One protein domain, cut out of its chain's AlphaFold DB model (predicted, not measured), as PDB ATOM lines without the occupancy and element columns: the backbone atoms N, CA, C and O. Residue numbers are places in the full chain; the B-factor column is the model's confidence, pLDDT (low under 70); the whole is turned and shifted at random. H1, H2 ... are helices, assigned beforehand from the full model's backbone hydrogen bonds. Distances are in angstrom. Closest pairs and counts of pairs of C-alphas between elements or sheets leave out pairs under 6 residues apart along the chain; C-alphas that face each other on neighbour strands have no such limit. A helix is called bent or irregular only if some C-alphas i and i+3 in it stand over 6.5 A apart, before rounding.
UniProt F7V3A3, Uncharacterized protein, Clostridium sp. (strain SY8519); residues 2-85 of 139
ATOM      1  N   ILE A   2      -9.587   0.160  41.367       68.94
ATOM      2  CA  ILE A   2      -9.312  -1.168  41.974       68.94
ATOM      3  C   ILE A   2     -10.580  -2.014  42.237       68.94
ATOM      4  O   ILE A   2     -10.611  -3.193  41.898       68.94
ATOM      5  N   ILE A   3     -11.666  -1.415  42.748       73.69
ATOM      6  CA  ILE A   3     -12.915  -2.143  43.075       73.69
ATOM      7  C   ILE A   3     -13.525  -2.838  41.844       73.69
ATOM      8  O   ILE A   3     -14.043  -3.948  41.937       73.69
ATOM      9  N   ILE A   4     -13.443  -2.197  40.673       76.25
ATOM     10  CA  ILE A   4     -13.979  -2.742  39.418       76.25
ATOM     11  C   ILE A   4     -13.202  -3.997  39.006       76.25
ATOM     12  O   ILE A   4     -13.808  -4.942  38.511       76.25
ATOM     13  N   GLN A   5     -11.887  -4.036  39.241       80.88
ATOM     14  CA  GLN A   5     -11.070  -5.204  38.913       80.88
ATOM     15  C   GLN A   5     -11.372  -6.378  39.842       80.88
ATOM     16  O   GLN A   5     -11.625  -7.471  39.353       80.88
ATOM     17  N   ILE A   6     -11.465  -6.147  41.156       85.12
ATOM     18  CA  ILE A   6     -11.812  -7.204  42.125       85.12
ATOM     19  C   ILE A   6     -13.146  -7.862  41.754       85.12
ATOM     20  O   ILE A   6     -13.248  -9.084  41.698       85.12
ATOM     21  N   ARG A   7     -14.160  -7.055  41.417       87.69
ATOM     22  CA  ARG A   7     -15.474  -7.569  40.997       87.69
ATOM     23  C   ARG A   7     -15.407  -8.412  39.723       87.69
ATOM     24  O   ARG A   7     -16.156  -9.374  39.613       87.69
ATOM     25  N   ARG A   8     -14.533  -8.067  38.772       86.81
ATOM     26  CA  ARG A   8     -14.334  -8.850  37.542       86.81
ATOM     27  C   ARG A   8     -13.703 -10.203  37.830       86.81
ATOM     28  O   ARG A   8     -14.200 -11.190  37.314       86.81
ATOM     29  N   TYR A   9     -12.675 -10.248  38.675       89.81
ATOM     30  CA  TYR A   9     -12.031 -11.509  39.052       89.81
ATOM     31  C   TYR A   9     -12.977 -12.436  39.806       89.81
ATOM     32  O   TYR A   9     -13.086 -13.599  39.443       89.81
ATOM     33  N   ILE A  10     -13.730 -11.908  40.778       92.25
ATOM     34  CA  ILE A  10     -14.778 -12.686  41.458       92.25
ATOM     35  C   ILE A  10     -15.775 -13.215  40.430       92.25
ATOM     36  O   ILE A  10     -16.200 -14.354  40.510       92.25
ATOM     37  N   ARG A  11     -16.131 -12.410  39.428       94.56
ATOM     38  CA  ARG A  11     -17.114 -12.833  38.440       94.56
ATOM     39  C   ARG A  11     -16.648 -14.017  37.578       94.56
ATOM     40  O   ARG A  11     -17.499 -14.764  37.107       94.56
ATOM     41  N   LEU A  12     -15.343 -14.222  37.401       94.75
ATOM     42  CA  LEU A  12     -14.829 -15.364  36.639       94.75
ATOM     43  C   LEU A  12     -15.128 -16.714  37.294       94.75
ATOM     44  O   LEU A  12     -15.126 -17.716  36.594       94.75
ATOM     45  N   THR A  13     -15.433 -16.765  38.594       95.31
ATOM     46  CA  THR A  13     -15.793 -18.029  39.261       95.31
ATOM     47  C   THR A  13     -17.112 -18.617  38.753       95.31
ATOM     48  O   THR A  13     -17.427 -19.759  39.060       95.31
ATOM     49  N   GLU A  14     -17.886 -17.837  37.996       97.00
ATOM     50  CA  GLU A  14     -19.141 -18.246  37.362       97.00
ATOM     51  C   GLU A  14     -18.936 -18.757  35.923       97.00
ATOM     52  O   GLU A  14     -19.908 -19.095  35.241       97.00
ATOM     53  N   LEU A  15     -17.689 -18.764  35.430       97.44
ATOM     54  CA  LEU A  15     -17.352 -19.385  34.153       97.44
ATOM     55  C   LEU A  15     -17.311 -20.900  34.283       97.44
ATOM     56  O   LEU A  15     -16.872 -21.444  35.296       97.44
ATOM     57  N   ILE A  16     -17.709 -21.576  33.209       98.06
ATOM     58  CA  ILE A  16     -17.450 -23.009  33.080       98.06
ATOM     59  C   ILE A  16     -15.930 -23.263  33.005       98.06
ATOM     60  O   ILE A  16     -15.201 -22.400  32.492       98.06
ATOM     61  N   PRO A  17     -15.437 -24.413  33.502       97.69
ATOM     62  CA  PRO A  17     -14.003 -24.697  33.599       97.69
ATOM     63  C   PRO A  17     -13.241 -24.526  32.282       97.69
ATOM     64  O   PRO A  17     -12.132 -23.998  32.272       97.69
ATOM     65  N   GLU A  18     -13.852 -24.916  31.169       97.50
ATOM     66  CA  GLU A  18     -13.246 -24.877  29.841       97.50
ATOM     67  C   GLU A  18     -12.979 -23.436  29.389       97.50
ATOM     68  O   GLU A  18     -11.902 -23.112  28.892       97.50
ATOM     69  N   LEU A  19     -13.933 -22.531  29.624       97.56
ATOM     70  CA  LEU A  19     -13.753 -21.114  29.309       97.56
ATOM     71  C   LEU A  19     -12.770 -20.438  30.264       97.56
ATOM     72  O   LEU A  19     -12.037 -19.547  29.836       97.56
ATOM     73  N   LEU A  20     -12.745 -20.845  31.536       97.19
ATOM     74  CA  LEU A  20     -11.777 -20.333  32.504       97.19
ATOM     75  C   LEU A  20     -10.346 -20.704  32.094       97.19
ATOM     76  O   LEU A  20      -9.481 -19.833  32.070       97.19
ATOM     77  N   GLN A  21     -10.130 -21.943  31.650       96.94
ATOM     78  CA  GLN A  21      -8.837 -22.386  31.130       96.94
ATOM     79  C   GLN A  21      -8.384 -21.544  29.928       96.94
ATOM     80  O   GLN A  21      -7.222 -21.152  29.850       96.94
ATOM     81  N   LEU A  22      -9.292 -21.188  29.014       96.19
ATOM     82  CA  LEU A  22      -8.952 -20.305  27.890       96.19
ATOM     83  C   LEU A  22      -8.533 -18.897  28.336       96.19
ATOM     84  O   LEU A  22      -7.778 -18.234  27.623       96.19
ATOM     85  N   VAL A  23      -9.031 -18.415  29.476       95.81
ATOM     86  CA  VAL A  23      -8.593 -17.138  30.060       95.81
ATOM     87  C   VAL A  23      -7.207 -17.279  30.677       95.81
ATOM     88  O   VAL A  23      -6.365 -16.413  30.448       95.81
ATOM     89  N   ASP A  24      -6.965 -18.363  31.415       94.88
ATOM     90  CA  ASP A  24      -5.671 -18.648  32.044       94.88
ATOM     91  C   ASP A  24      -4.555 -18.835  31.002       94.88
ATOM     92  O   ASP A  24      -3.428 -18.388  31.203       94.88
ATOM     93  N   GLU A  25      -4.881 -19.424  29.849       96.00
ATOM     94  CA  GLU A  25      -3.986 -19.572  28.694       96.00
ATOM     95  C   GLU A  25      -3.860 -18.293  27.840       96.00
ATOM     96  O   GLU A  25      -3.284 -18.329  26.753       96.00
ATOM     97  N   GLU A  26      -4.439 -17.171  28.281       93.25
ATOM     98  CA  GLU A  26      -4.475 -15.878  27.578       93.25
ATOM     99  C   GLU A  26      -5.127 -15.909  26.178       93.25
ATOM    100  O   GLU A  26      -5.082 -14.927  25.432       93.25
ATOM    101  N   LYS A  27      -5.804 -17.004  25.817       92.94
ATOM    102  CA  LYS A  27      -6.535 -17.140  24.548       92.94
ATOM    103  C   LYS A  27      -7.807 -16.293  24.551       92.94
ATOM    104  O   LYS A  27      -8.152 -15.678  23.541       92.94
ATOM    105  N   MET A  28      -8.501 -16.221  25.686       94.06
ATOM    106  CA  MET A  28      -9.685 -15.385  25.872       94.06
ATOM    107  C   MET A  28      -9.372 -14.163  26.738       94.06
ATOM    108  O   MET A  28      -8.956 -14.265  27.888       94.06
ATOM    109  N   GLY A  29      -9.670 -12.971  26.219       93.19
ATOM    110  CA  GLY A  29      -9.509 -11.740  26.986       93.19
ATOM    111  C   GLY A  29     -10.458 -11.667  28.189       93.19
ATOM    112  O   GLY A  29     -11.668 -11.853  28.048       93.19
ATOM    113  N   LEU A  30      -9.925 -11.260  29.346       93.75
ATOM    114  CA  LEU A  30     -10.645 -11.122  30.622       93.75
ATOM    115  C   LEU A  30     -12.006 -10.415  30.496       93.75
ATOM    116  O   LEU A  30     -12.979 -10.790  31.141       93.75
ATOM    117  N   ARG A  31     -12.096  -9.370  29.666       93.31
ATOM    118  CA  ARG A  31     -13.348  -8.617  29.489       93.31
ATOM    119  C   ARG A  31     -14.431  -9.448  28.806       93.31
ATOM    120  O   ARG A  31     -15.569  -9.386  29.249       93.31
ATOM    121  N   SER A  32     -14.089 -10.213  27.767       95.44
ATOM    122  CA  SER A  32     -15.039 -11.115  27.103       95.44
ATOM    123  C   SER A  32     -15.521 -12.193  28.072       95.44
ATOM    124  O   SER A  32     -16.721 -12.425  28.177       95.44
ATOM    125  N   ALA A  33     -14.594 -12.775  28.835       97.00
ATOM    126  CA  ALA A  33     -14.890 -13.802  29.826       97.00
ATOM    127  C   ALA A  33     -15.855 -13.305  30.914       97.00
ATOM    128  O   ALA A  33     -16.835 -13.971  31.242       97.00
ATOM    129  N   VAL A  34     -15.646 -12.080  31.411       97.00
ATOM    130  CA  VAL A  34     -16.570 -11.445  32.361       97.00
ATOM    131  C   VAL A  34     -17.969 -11.315  31.768       97.00
ATOM    132  O   VAL A  34     -18.929 -11.596  32.473       97.00
ATOM    133  N   GLU A  35     -18.129 -10.915  30.505       97.50
ATOM    134  CA  GLU A  35     -19.467 -10.829  29.901       97.50
ATOM    135  C   GLU A  35     -20.114 -12.217  29.731       97.50
ATOM    136  O   GLU A  35     -21.297 -12.373  30.041       97.50
ATOM    137  N   ILE A  36     -19.343 -13.232  29.314       97.94
ATOM    138  CA  ILE A  36     -19.824 -14.612  29.107       97.94
ATOM    139  C   ILE A  36     -20.240 -15.284  30.419       97.94
ATOM    140  O   ILE A  36     -21.239 -15.999  30.454       97.94
ATOM    141  N   SER A  37     -19.562 -14.981  31.525       97.62
ATOM    142  CA  SER A  37     -19.923 -15.504  32.849       97.62
ATOM    143  C   SER A  37     -21.382 -15.209  33.256       97.62
ATOM    144  O   SER A  37     -21.915 -15.817  34.177       97.62
ATOM    145  N   TYR A  38     -22.050 -14.229  32.629       97.12
ATOM    146  CA  TYR A  38     -23.452 -13.879  32.893       97.12
ATOM    147  C   TYR A  38     -24.470 -14.723  32.122       97.12
ATOM    148  O   TYR A  38     -25.665 -14.517  32.321       97.12
ATOM    149  N   LEU A  39     -24.030 -15.642  31.259       97.75
ATOM    150  CA  LEU A  39     -24.905 -16.406  30.363       97.75
ATOM    151  C   LEU A  39     -25.453 -17.706  30.979       97.75
ATOM    152  O   LEU A  39     -26.219 -18.416  30.331       97.75
ATOM    153  N   GLY A  40     -25.078 -18.038  32.219       95.56
ATOM    154  CA  GLY A  40     -25.557 -19.247  32.896       95.56
ATOM    155  C   GLY A  40     -25.195 -20.511  32.111       95.56
ATOM    156  O   GLY A  40     -24.026 -20.725  31.806       95.56
ATOM    157  N   HIS A  41     -26.192 -21.327  31.759       96.06
ATOM    158  CA  HIS A  41     -25.990 -22.580  31.018       96.06
ATOM    159  C   HIS A  41     -25.605 -22.373  29.542       96.06
ATOM    160  O   HIS A  41     -24.937 -23.227  28.965       96.06
ATOM    161  N   LEU A  42     -25.955 -21.227  28.941       97.62
ATOM    162  CA  LEU A  42     -25.634 -20.923  27.537       97.62
ATOM    163  C   LEU A  42     -24.127 -20.734  27.297       97.62
ATOM    164  O   LEU A  42     -23.690 -20.634  26.156       97.62
ATOM    165  N   GLN A  43     -23.315 -20.706  28.357       98.19
ATOM    166  CA  GLN A  43     -21.855 -20.742  28.253       98.19
ATOM    167  C   GLN A  43     -21.354 -21.993  27.521       98.19
ATOM    168  O   GLN A  43     -20.396 -21.895  26.759       98.19
ATOM    169  N   HIS A  44     -22.023 -23.138  27.693       98.12
ATOM    170  CA  HIS A  44     -21.679 -24.366  26.974       98.12
ATOM    171  C   HIS A  44     -21.921 -24.229  25.468       98.12
ATOM    172  O   HIS A  44     -21.073 -24.639  24.684       98.12
ATOM    173  N   ASP A  45     -23.022 -23.585  25.060       97.69
ATOM    174  CA  ASP A  45     -23.290 -23.310  23.644       97.69
ATOM    175  C   ASP A  45     -22.223 -22.387  23.046       97.69
ATOM    176  O   ASP A  45     -21.775 -22.611  21.924       97.69
ATOM    177  N   VAL A  46     -21.785 -21.364  23.794       97.12
ATOM    178  CA  VAL A  46     -20.683 -20.488  23.367       97.12
ATOM    179  C   VAL A  46     -19.405 -21.300  23.166       97.12
ATOM    180  O   VAL A  46     -18.795 -21.198  22.106       97.12
ATOM    181  N   TYR A  47     -19.020 -22.117  24.149       97.56
ATOM    182  CA  TYR A  47     -17.811 -22.938  24.072       97.56
ATOM    183  C   TYR A  47     -17.857 -23.942  22.913       97.56
ATOM    184  O   TYR A  47     -16.901 -24.045  22.151       97.56
ATOM    185  N   GLU A  48     -18.983 -24.625  22.712       96.50
ATOM    186  CA  GLU A  48     -19.130 -25.583  21.615       96.50
ATOM    187  C   GLU A  48     -19.013 -24.907  20.240       96.50
ATOM    188  O   GLU A  48     -18.360 -25.435  19.341       96.50
ATOM    189  N   CYS A  49     -19.598 -23.715  20.076       94.31
ATOM    190  CA  CYS A  49     -19.449 -22.946  18.838       94.31
ATOM    191  C   CYS A  49     -17.998 -22.483  18.632       94.31
ATOM    192  O   CYS A  49     -17.484 -22.540  17.518       94.31
ATOM    193  N   MET A  50     -17.313 -22.067  19.701       93.19
ATOM    194  CA  MET A  50     -15.897 -21.689  19.647       93.19
ATOM    195  C   MET A  50     -15.008 -22.847  19.185       93.19
ATOM    196  O   MET A  50     -14.169 -22.648  18.309       93.19
ATOM    197  N   GLU A  51     -15.220 -24.045  19.733       92.56
ATOM    198  CA  GLU A  51     -14.482 -25.257  19.362       92.56
ATOM    199  C   GLU A  51     -14.764 -25.673  17.915       92.56
ATOM    200  O   GLU A  51     -13.843 -25.986  17.157       92.56
ATOM    201  N   LYS A  52     -16.035 -25.638  17.504       90.75
ATOM    202  CA  LYS A  52     -16.449 -26.025  16.153       90.75
ATOM    203  C   LYS A  52     -15.877 -25.096  15.083       90.75
ATOM    204  O   LYS A  52     -15.347 -25.575  14.082       90.75
ATOM    205  N   ASP A  53     -15.965 -23.788  15.307       86.56
ATOM    206  CA  ASP A  53     -15.608 -22.776  14.309       86.56
ATOM    207  C   ASP A  53     -14.195 -22.206  14.527       86.56
ATOM    208  O   ASP A  53     -13.777 -21.279  13.831       86.56
ATOM    209  N   GLN A  54     -13.451 -22.756  15.497       88.25
ATOM    210  CA  GLN A  54     -12.097 -22.339  15.882       88.25
ATOM    211  C   GLN A  54     -12.005 -20.821  16.096       88.25
ATOM    212  O   GLN A  54     -11.118 -20.130  15.582       88.25
ATOM    213  N   CYS A  55     -12.967 -20.276  16.844       88.00
ATOM    214  CA  CYS A  55     -13.118 -18.838  17.033       88.00
ATOM    215  C   CYS A  55     -13.188 -18.446  18.513       88.00
ATOM    216  O   CYS A  55     -13.549 -19.232  19.379       88.00
ATOM    217  N   ILE A  56     -12.842 -17.188  18.807       91.19
ATOM    218  CA  ILE A  56     -12.984 -16.589  20.140       91.19
ATOM    219  C   ILE A  56     -13.815 -15.305  20.013       91.19
ATOM    220  O   ILE A  56     -13.491 -14.464  19.152       91.19
ATOM    221  N   PRO A  57     -14.860 -15.129  20.846       92.81
ATOM    222  CA  PRO A  57     -15.702 -13.944  20.824       92.81
ATOM    223  C   PRO A  57     -14.928 -12.693  21.234       92.81
ATOM    224  O   PRO A  57     -14.225 -12.633  22.249       92.81
ATOM    225  N   THR A  58     -15.125 -11.635  20.460       91.50
ATOM    226  CA  THR A  58     -14.670 -10.291  20.817       91.50
ATOM    227  C   THR A  58     -15.473  -9.744  22.002       91.50
ATOM    228  O   THR A  58     -16.586 -10.192  22.288       91.50
ATOM    229  N   GLN A  59     -14.940  -8.720  22.677       92.31
ATOM    230  CA  GLN A  59     -15.635  -8.084  23.802       92.31
ATOM    231  C   GLN A  59     -17.025  -7.554  23.399       92.31
ATOM    232  O   GLN A  59     -17.973  -7.660  24.174       92.31
ATOM    233  N   SER A  60     -17.167  -6.993  22.193       92.94
ATOM    234  CA  SER A  60     -18.446  -6.479  21.685       92.94
ATOM    235  C   SER A  60     -19.465  -7.595  21.445       92.94
ATOM    236  O   SER A  60     -20.622  -7.443  21.840       92.94
ATOM    237  N   GLN A  61     -19.037  -8.722  20.868       94.69
ATOM    238  CA  GLN A  61     -19.879  -9.911  20.694       94.69
ATOM    239  C   GLN A  61     -20.360 -10.438  22.054       94.69
ATOM    240  O   GLN A  61     -21.564 -10.586  22.263       94.69
ATOM    241  N   ALA A  62     -19.450 -10.623  23.014       96.38
ATOM    242  CA  ALA A  62     -19.784 -11.109  24.354       96.38
ATOM    243  C   ALA A  62     -20.747 -10.164  25.108       96.38
ATOM    244  O   ALA A  62     -21.731 -10.602  25.706       96.38
ATOM    245  N   MET A  63     -20.535  -8.846  25.011       96.44
ATOM    246  CA  MET A  63     -21.435  -7.839  25.584       96.44
ATOM    247  C   MET A  63     -22.836  -7.881  24.947       96.44
ATOM    248  O   MET A  63     -23.842  -7.743  25.649       96.44
ATOM    249  N   ARG A  64     -22.931  -8.100  23.627       97.00
ATOM    250  CA  ARG A  64     -24.217  -8.265  22.928       97.00
ATOM    251  C   ARG A  64     -24.940  -9.532  23.378       97.00
ATOM    252  O   ARG A  64     -26.138  -9.456  23.652       97.00
ATOM    253  N   MET A  65     -24.228 -10.653  23.519       97.75
ATOM    254  CA  MET A  65     -24.799 -11.891  24.063       97.75
ATOM    255  C   MET A  65     -25.390 -11.646  25.451       97.75
ATOM    256  O   MET A  65     -26.558 -11.952  25.683       97.75
ATOM    257  N   ARG A  66     -24.639 -10.998  26.351       97.69
ATOM    258  CA  ARG A  66     -25.130 -10.669  27.695       97.69
ATOM    259  C   ARG A  66     -26.383  -9.799  27.664       97.69
ATOM    260  O   ARG A  66     -27.315 -10.053  28.424       97.69
ATOM    261  N   LYS A  67     -26.431  -8.785  26.796       97.88
ATOM    262  CA  LYS A  67     -27.607  -7.915  26.652       97.88
ATOM    263  C   LYS A  67     -28.843  -8.703  26.208       97.88
ATOM    264  O   LYS A  67     -29.918  -8.503  26.763       97.88
ATOM    265  N   LEU A  68     -28.687  -9.613  25.245       97.69
ATOM    266  CA  LEU A  68     -29.771 -10.490  24.797       97.69
ATOM    267  C   LEU A  68     -30.186 -11.482  25.886       97.69
ATOM    268  O   LEU A  68     -31.375 -11.729  26.054       97.69
ATOM    269  N   HIS A  69     -29.233 -12.017  26.651       98.00
ATOM    270  CA  HIS A  69     -29.516 -12.927  27.758       98.00
ATOM    271  C   HIS A  69     -30.327 -12.234  28.855       98.00
ATOM    272  O   HIS A  69     -31.350 -12.757  29.281       98.00
ATOM    273  N   ALA A  70     -29.952 -11.006  29.227       96.81
ATOM    274  CA  ALA A  70     -30.710 -10.192  30.180       96.81
ATOM    275  C   ALA A  70     -32.148  -9.894  29.713       96.81
ATOM    276  O   ALA A  70     -33.030  -9.681  30.539       96.81
ATOM    277  N   GLY A  71     -32.389  -9.887  28.398       96.50
ATOM    278  CA  GLY A  71     -33.718  -9.755  27.803       96.50
ATOM    279  C   GLY A  71     -34.459 -11.077  27.573       96.50
ATOM    280  O   GLY A  71     -35.500 -11.049  26.928       96.50
ATOM    281  N   ASN A  72     -33.933 -12.226  28.027       95.81
ATOM    282  CA  ASN A  72     -34.437 -13.575  27.704       95.81
ATOM    283  C   ASN A  72     -34.552 -13.846  26.194       95.81
ATOM    284  O   ASN A  72     -35.388 -14.615  25.728       95.81
ATOM    285  N   GLN A  73     -33.712 -13.178  25.410       97.25
ATOM    286  CA  GLN A  73     -33.695 -13.261  23.959       97.25
ATOM    287  C   GLN A  73     -32.503 -14.055  23.444       97.25
ATOM    288  O   GLN A  73     -32.478 -14.320  22.248       97.25
ATOM    289  N   LEU A  74     -31.520 -14.412  24.273       97.50
ATOM    290  CA  LEU A  74     -30.379 -15.211  23.828       97.50
ATOM    291  C   LEU A  74     -30.760 -16.690  23.740       97.50
ATOM    292  O   LEU A  74     -31.349 -17.245  24.659       97.50
ATOM    293  N   ASN A  75     -30.396 -17.316  22.630       96.44
ATOM    294  CA  ASN A  75     -30.481 -18.754  22.417       96.44
ATOM    295  C   ASN A  75     -29.297 -19.189  21.545       96.44
ATOM    296  O   ASN A  75     -28.601 -18.343  20.978       96.44
ATOM    297  N   ARG A  76     -29.096 -20.500  21.405       95.69
ATOM    298  CA  ARG A  76     -27.998 -21.067  20.614       95.69
ATOM    299  C   ARG A  76     -27.916 -20.516  19.187       95.69
ATOM    300  O   ARG A  76     -26.831 -20.171  18.737       95.69
ATOM    301  N   ALA A  77     -29.047 -20.360  18.497       95.50
ATOM    302  CA  ALA A  77     -29.067 -19.825  17.133       95.50
ATOM    303  C   ALA A  77     -28.497 -18.397  17.057       95.50
ATOM    304  O   ALA A  77     -27.689 -18.099  16.186       95.50
ATOM    305  N   LYS A  78     -28.848 -17.535  18.017       96.50
ATOM    306  CA  LYS A  78     -28.298 -16.174  18.109       96.50
ATOM    307  C   LYS A  78     -26.834 -16.149  18.531       96.50
ATOM    308  O   LYS A  78     -26.123 -15.224  18.163       96.50
ATOM    309  N   ILE A  79     -26.381 -17.120  19.323       96.31
ATOM    310  CA  ILE A  79     -24.959 -17.251  19.673       96.31
ATOM    311  C   ILE A  79     -24.147 -17.529  18.407       96.31
ATOM    312  O   ILE A  79     -23.177 -16.818  18.158       96.31
ATOM    313  N   ILE A  80     -24.593 -18.492  17.595       94.31
ATOM    314  CA  ILE A  80     -23.990 -18.812  16.295       94.31
ATOM    315  C   ILE A  80     -23.982 -17.569  15.401       94.31
ATOM    316  O   ILE A  80     -22.915 -17.146  14.979       94.31
ATOM    317  N   GLU A  81     -25.133 -16.912  15.219       94.25
ATOM    318  CA  GLU A  81     -25.251 -15.684  14.417       94.25
ATOM    319  C   GLU A  81     -24.229 -14.615  14.848       94.25
ATOM    320  O   GLU A  81     -23.505 -14.060  14.027       94.25
ATOM    321  N   ILE A  82     -24.120 -14.353  16.156       93.75
ATOM    322  CA  ILE A  82     -23.192 -13.352  16.700       93.75
ATOM    323  C   ILE A  82     -21.730 -13.754  16.486       93.75
ATOM    324  O   ILE A  82     -20.888 -12.873  16.311       93.75
ATOM    325  N   LEU A  83     -21.398 -15.044  16.557       90.81
ATOM    326  CA  LEU A  83     -20.033 -15.540  16.357       90.81
ATOM    327  C   LEU A  83     -19.639 -15.571  14.872       90.81
ATOM    328  O   LEU A  83     -18.489 -15.263  14.558       90.81
ATOM    329  N   GLU A  84     -20.589 -15.860  13.981       87.19
ATOM    330  CA  GLU A  84     -20.430 -15.838  12.521       87.19
ATOM    331  C   GLU A  84     -20.349 -14.414  11.949       87.19
ATOM    332  O   GLU A  84     -19.773 -14.209  10.873       87.19
ATOM    333  N   GLU A  85     -20.894 -13.410  12.649       83.38
ATOM    334  CA  GLU A  85     -20.765 -12.006  12.260       83.38
ATOM    335  C   GLU A  85     -19.290 -11.647  12.026       83.38
ATOM    336  O   GLU A  85     -18.455 -11.659  12.938       83.38
TER     337      GLU A  85
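AT A GLANCE: This is residues 2 to 85 of the 139 residues of an uncharacterized protein of Clostridium sp. (strain SY8519) (UniProt F7V3A3). A small cluster of six helices has the short H3 near its middle, with H2 and H5 packed on it, while H6 makes one end of the longest axis and packs on both H5 and H4, the longest helix. H1 makes the other end of the longest axis and packs on H3 with residues 8 to 12 alone, its first residues reaching away from the body. The printed part has 84 residues with six named helices, H1 to H6 in order along the chain, and no named strand; the class is all helix. The whole is compact, with a radius of gyration of the C-alphas of 11.9 A and spans of 36 by 28 by 20 A.

IN THESE COORDINATES: Find C-alpha 40 at (-25.557, -19.247, 32.896); from there H4 runs through residues 40 to 53, 21.4 A from first to last C-alpha. H4 is neither bent nor irregular, but only just: C-alphas 41 and 44 are 6.2 A apart. Look next at H5, residues 59 to 70, 16.5 A long, and H6, residues 76 to 84, 12.3 A long, which ends with C-alpha 84 at (-20.430, -15.838, 12.521). H3 is residues 30 to 36, 9.9 A, and H2 is residues 17 to 24, 10.4 A. H1, residues 2 to 14, starts with C-alpha 2 at (-9.312, -1.168, 41.974) and is 20.2 A long.

HOW THE PARTS SIT: Begin at H4, which touches H6 at a steep tilt of 44 degrees, the same way; their closest C-alphas, Asp 45 and Arg 76, are 6.0 A apart. H5 and H6 form a helical hairpin at a shallow tilt of 18 degrees, in which H5 touches H6 with residues 61 to 65 alone; the closest C-alphas, Gln 61 and Ile 82, are 6.2 A apart. H4 and H5 are near each other. H3 is the hub and touches H1, H2 and H5. H3 and H5 run the same way at a shallow tilt of 27 degrees, with the closest C-alphas, Ser 32 and Gln 59, 4.5 A apart. H2 and H3 form a second helical hairpin, at 22 degrees, where the C-alphas of Val 23 and Leu 30 come closest at 6.4 A. H1 touches H3 at a steep tilt of 50 degrees, with the C-alphas of Leu 12 and Val 34 closest at 6.1 A. H1 is apart from H5 and H6. In H2, H3, H5 and H6 every O i to N i+4 pair is within hydrogen-bond range; H1 has 7 of 9 and H4 has 8 of 10.

THE WHOLE: The two C-alphas farthest apart, those of Ile 2 and Ala 77, are 36.8 A from each other. The printed part has no cut, and the five links between the helices are tight. The mean pLDDT of the printed part is 93.8, and residue 2 is the one printed residue under 70.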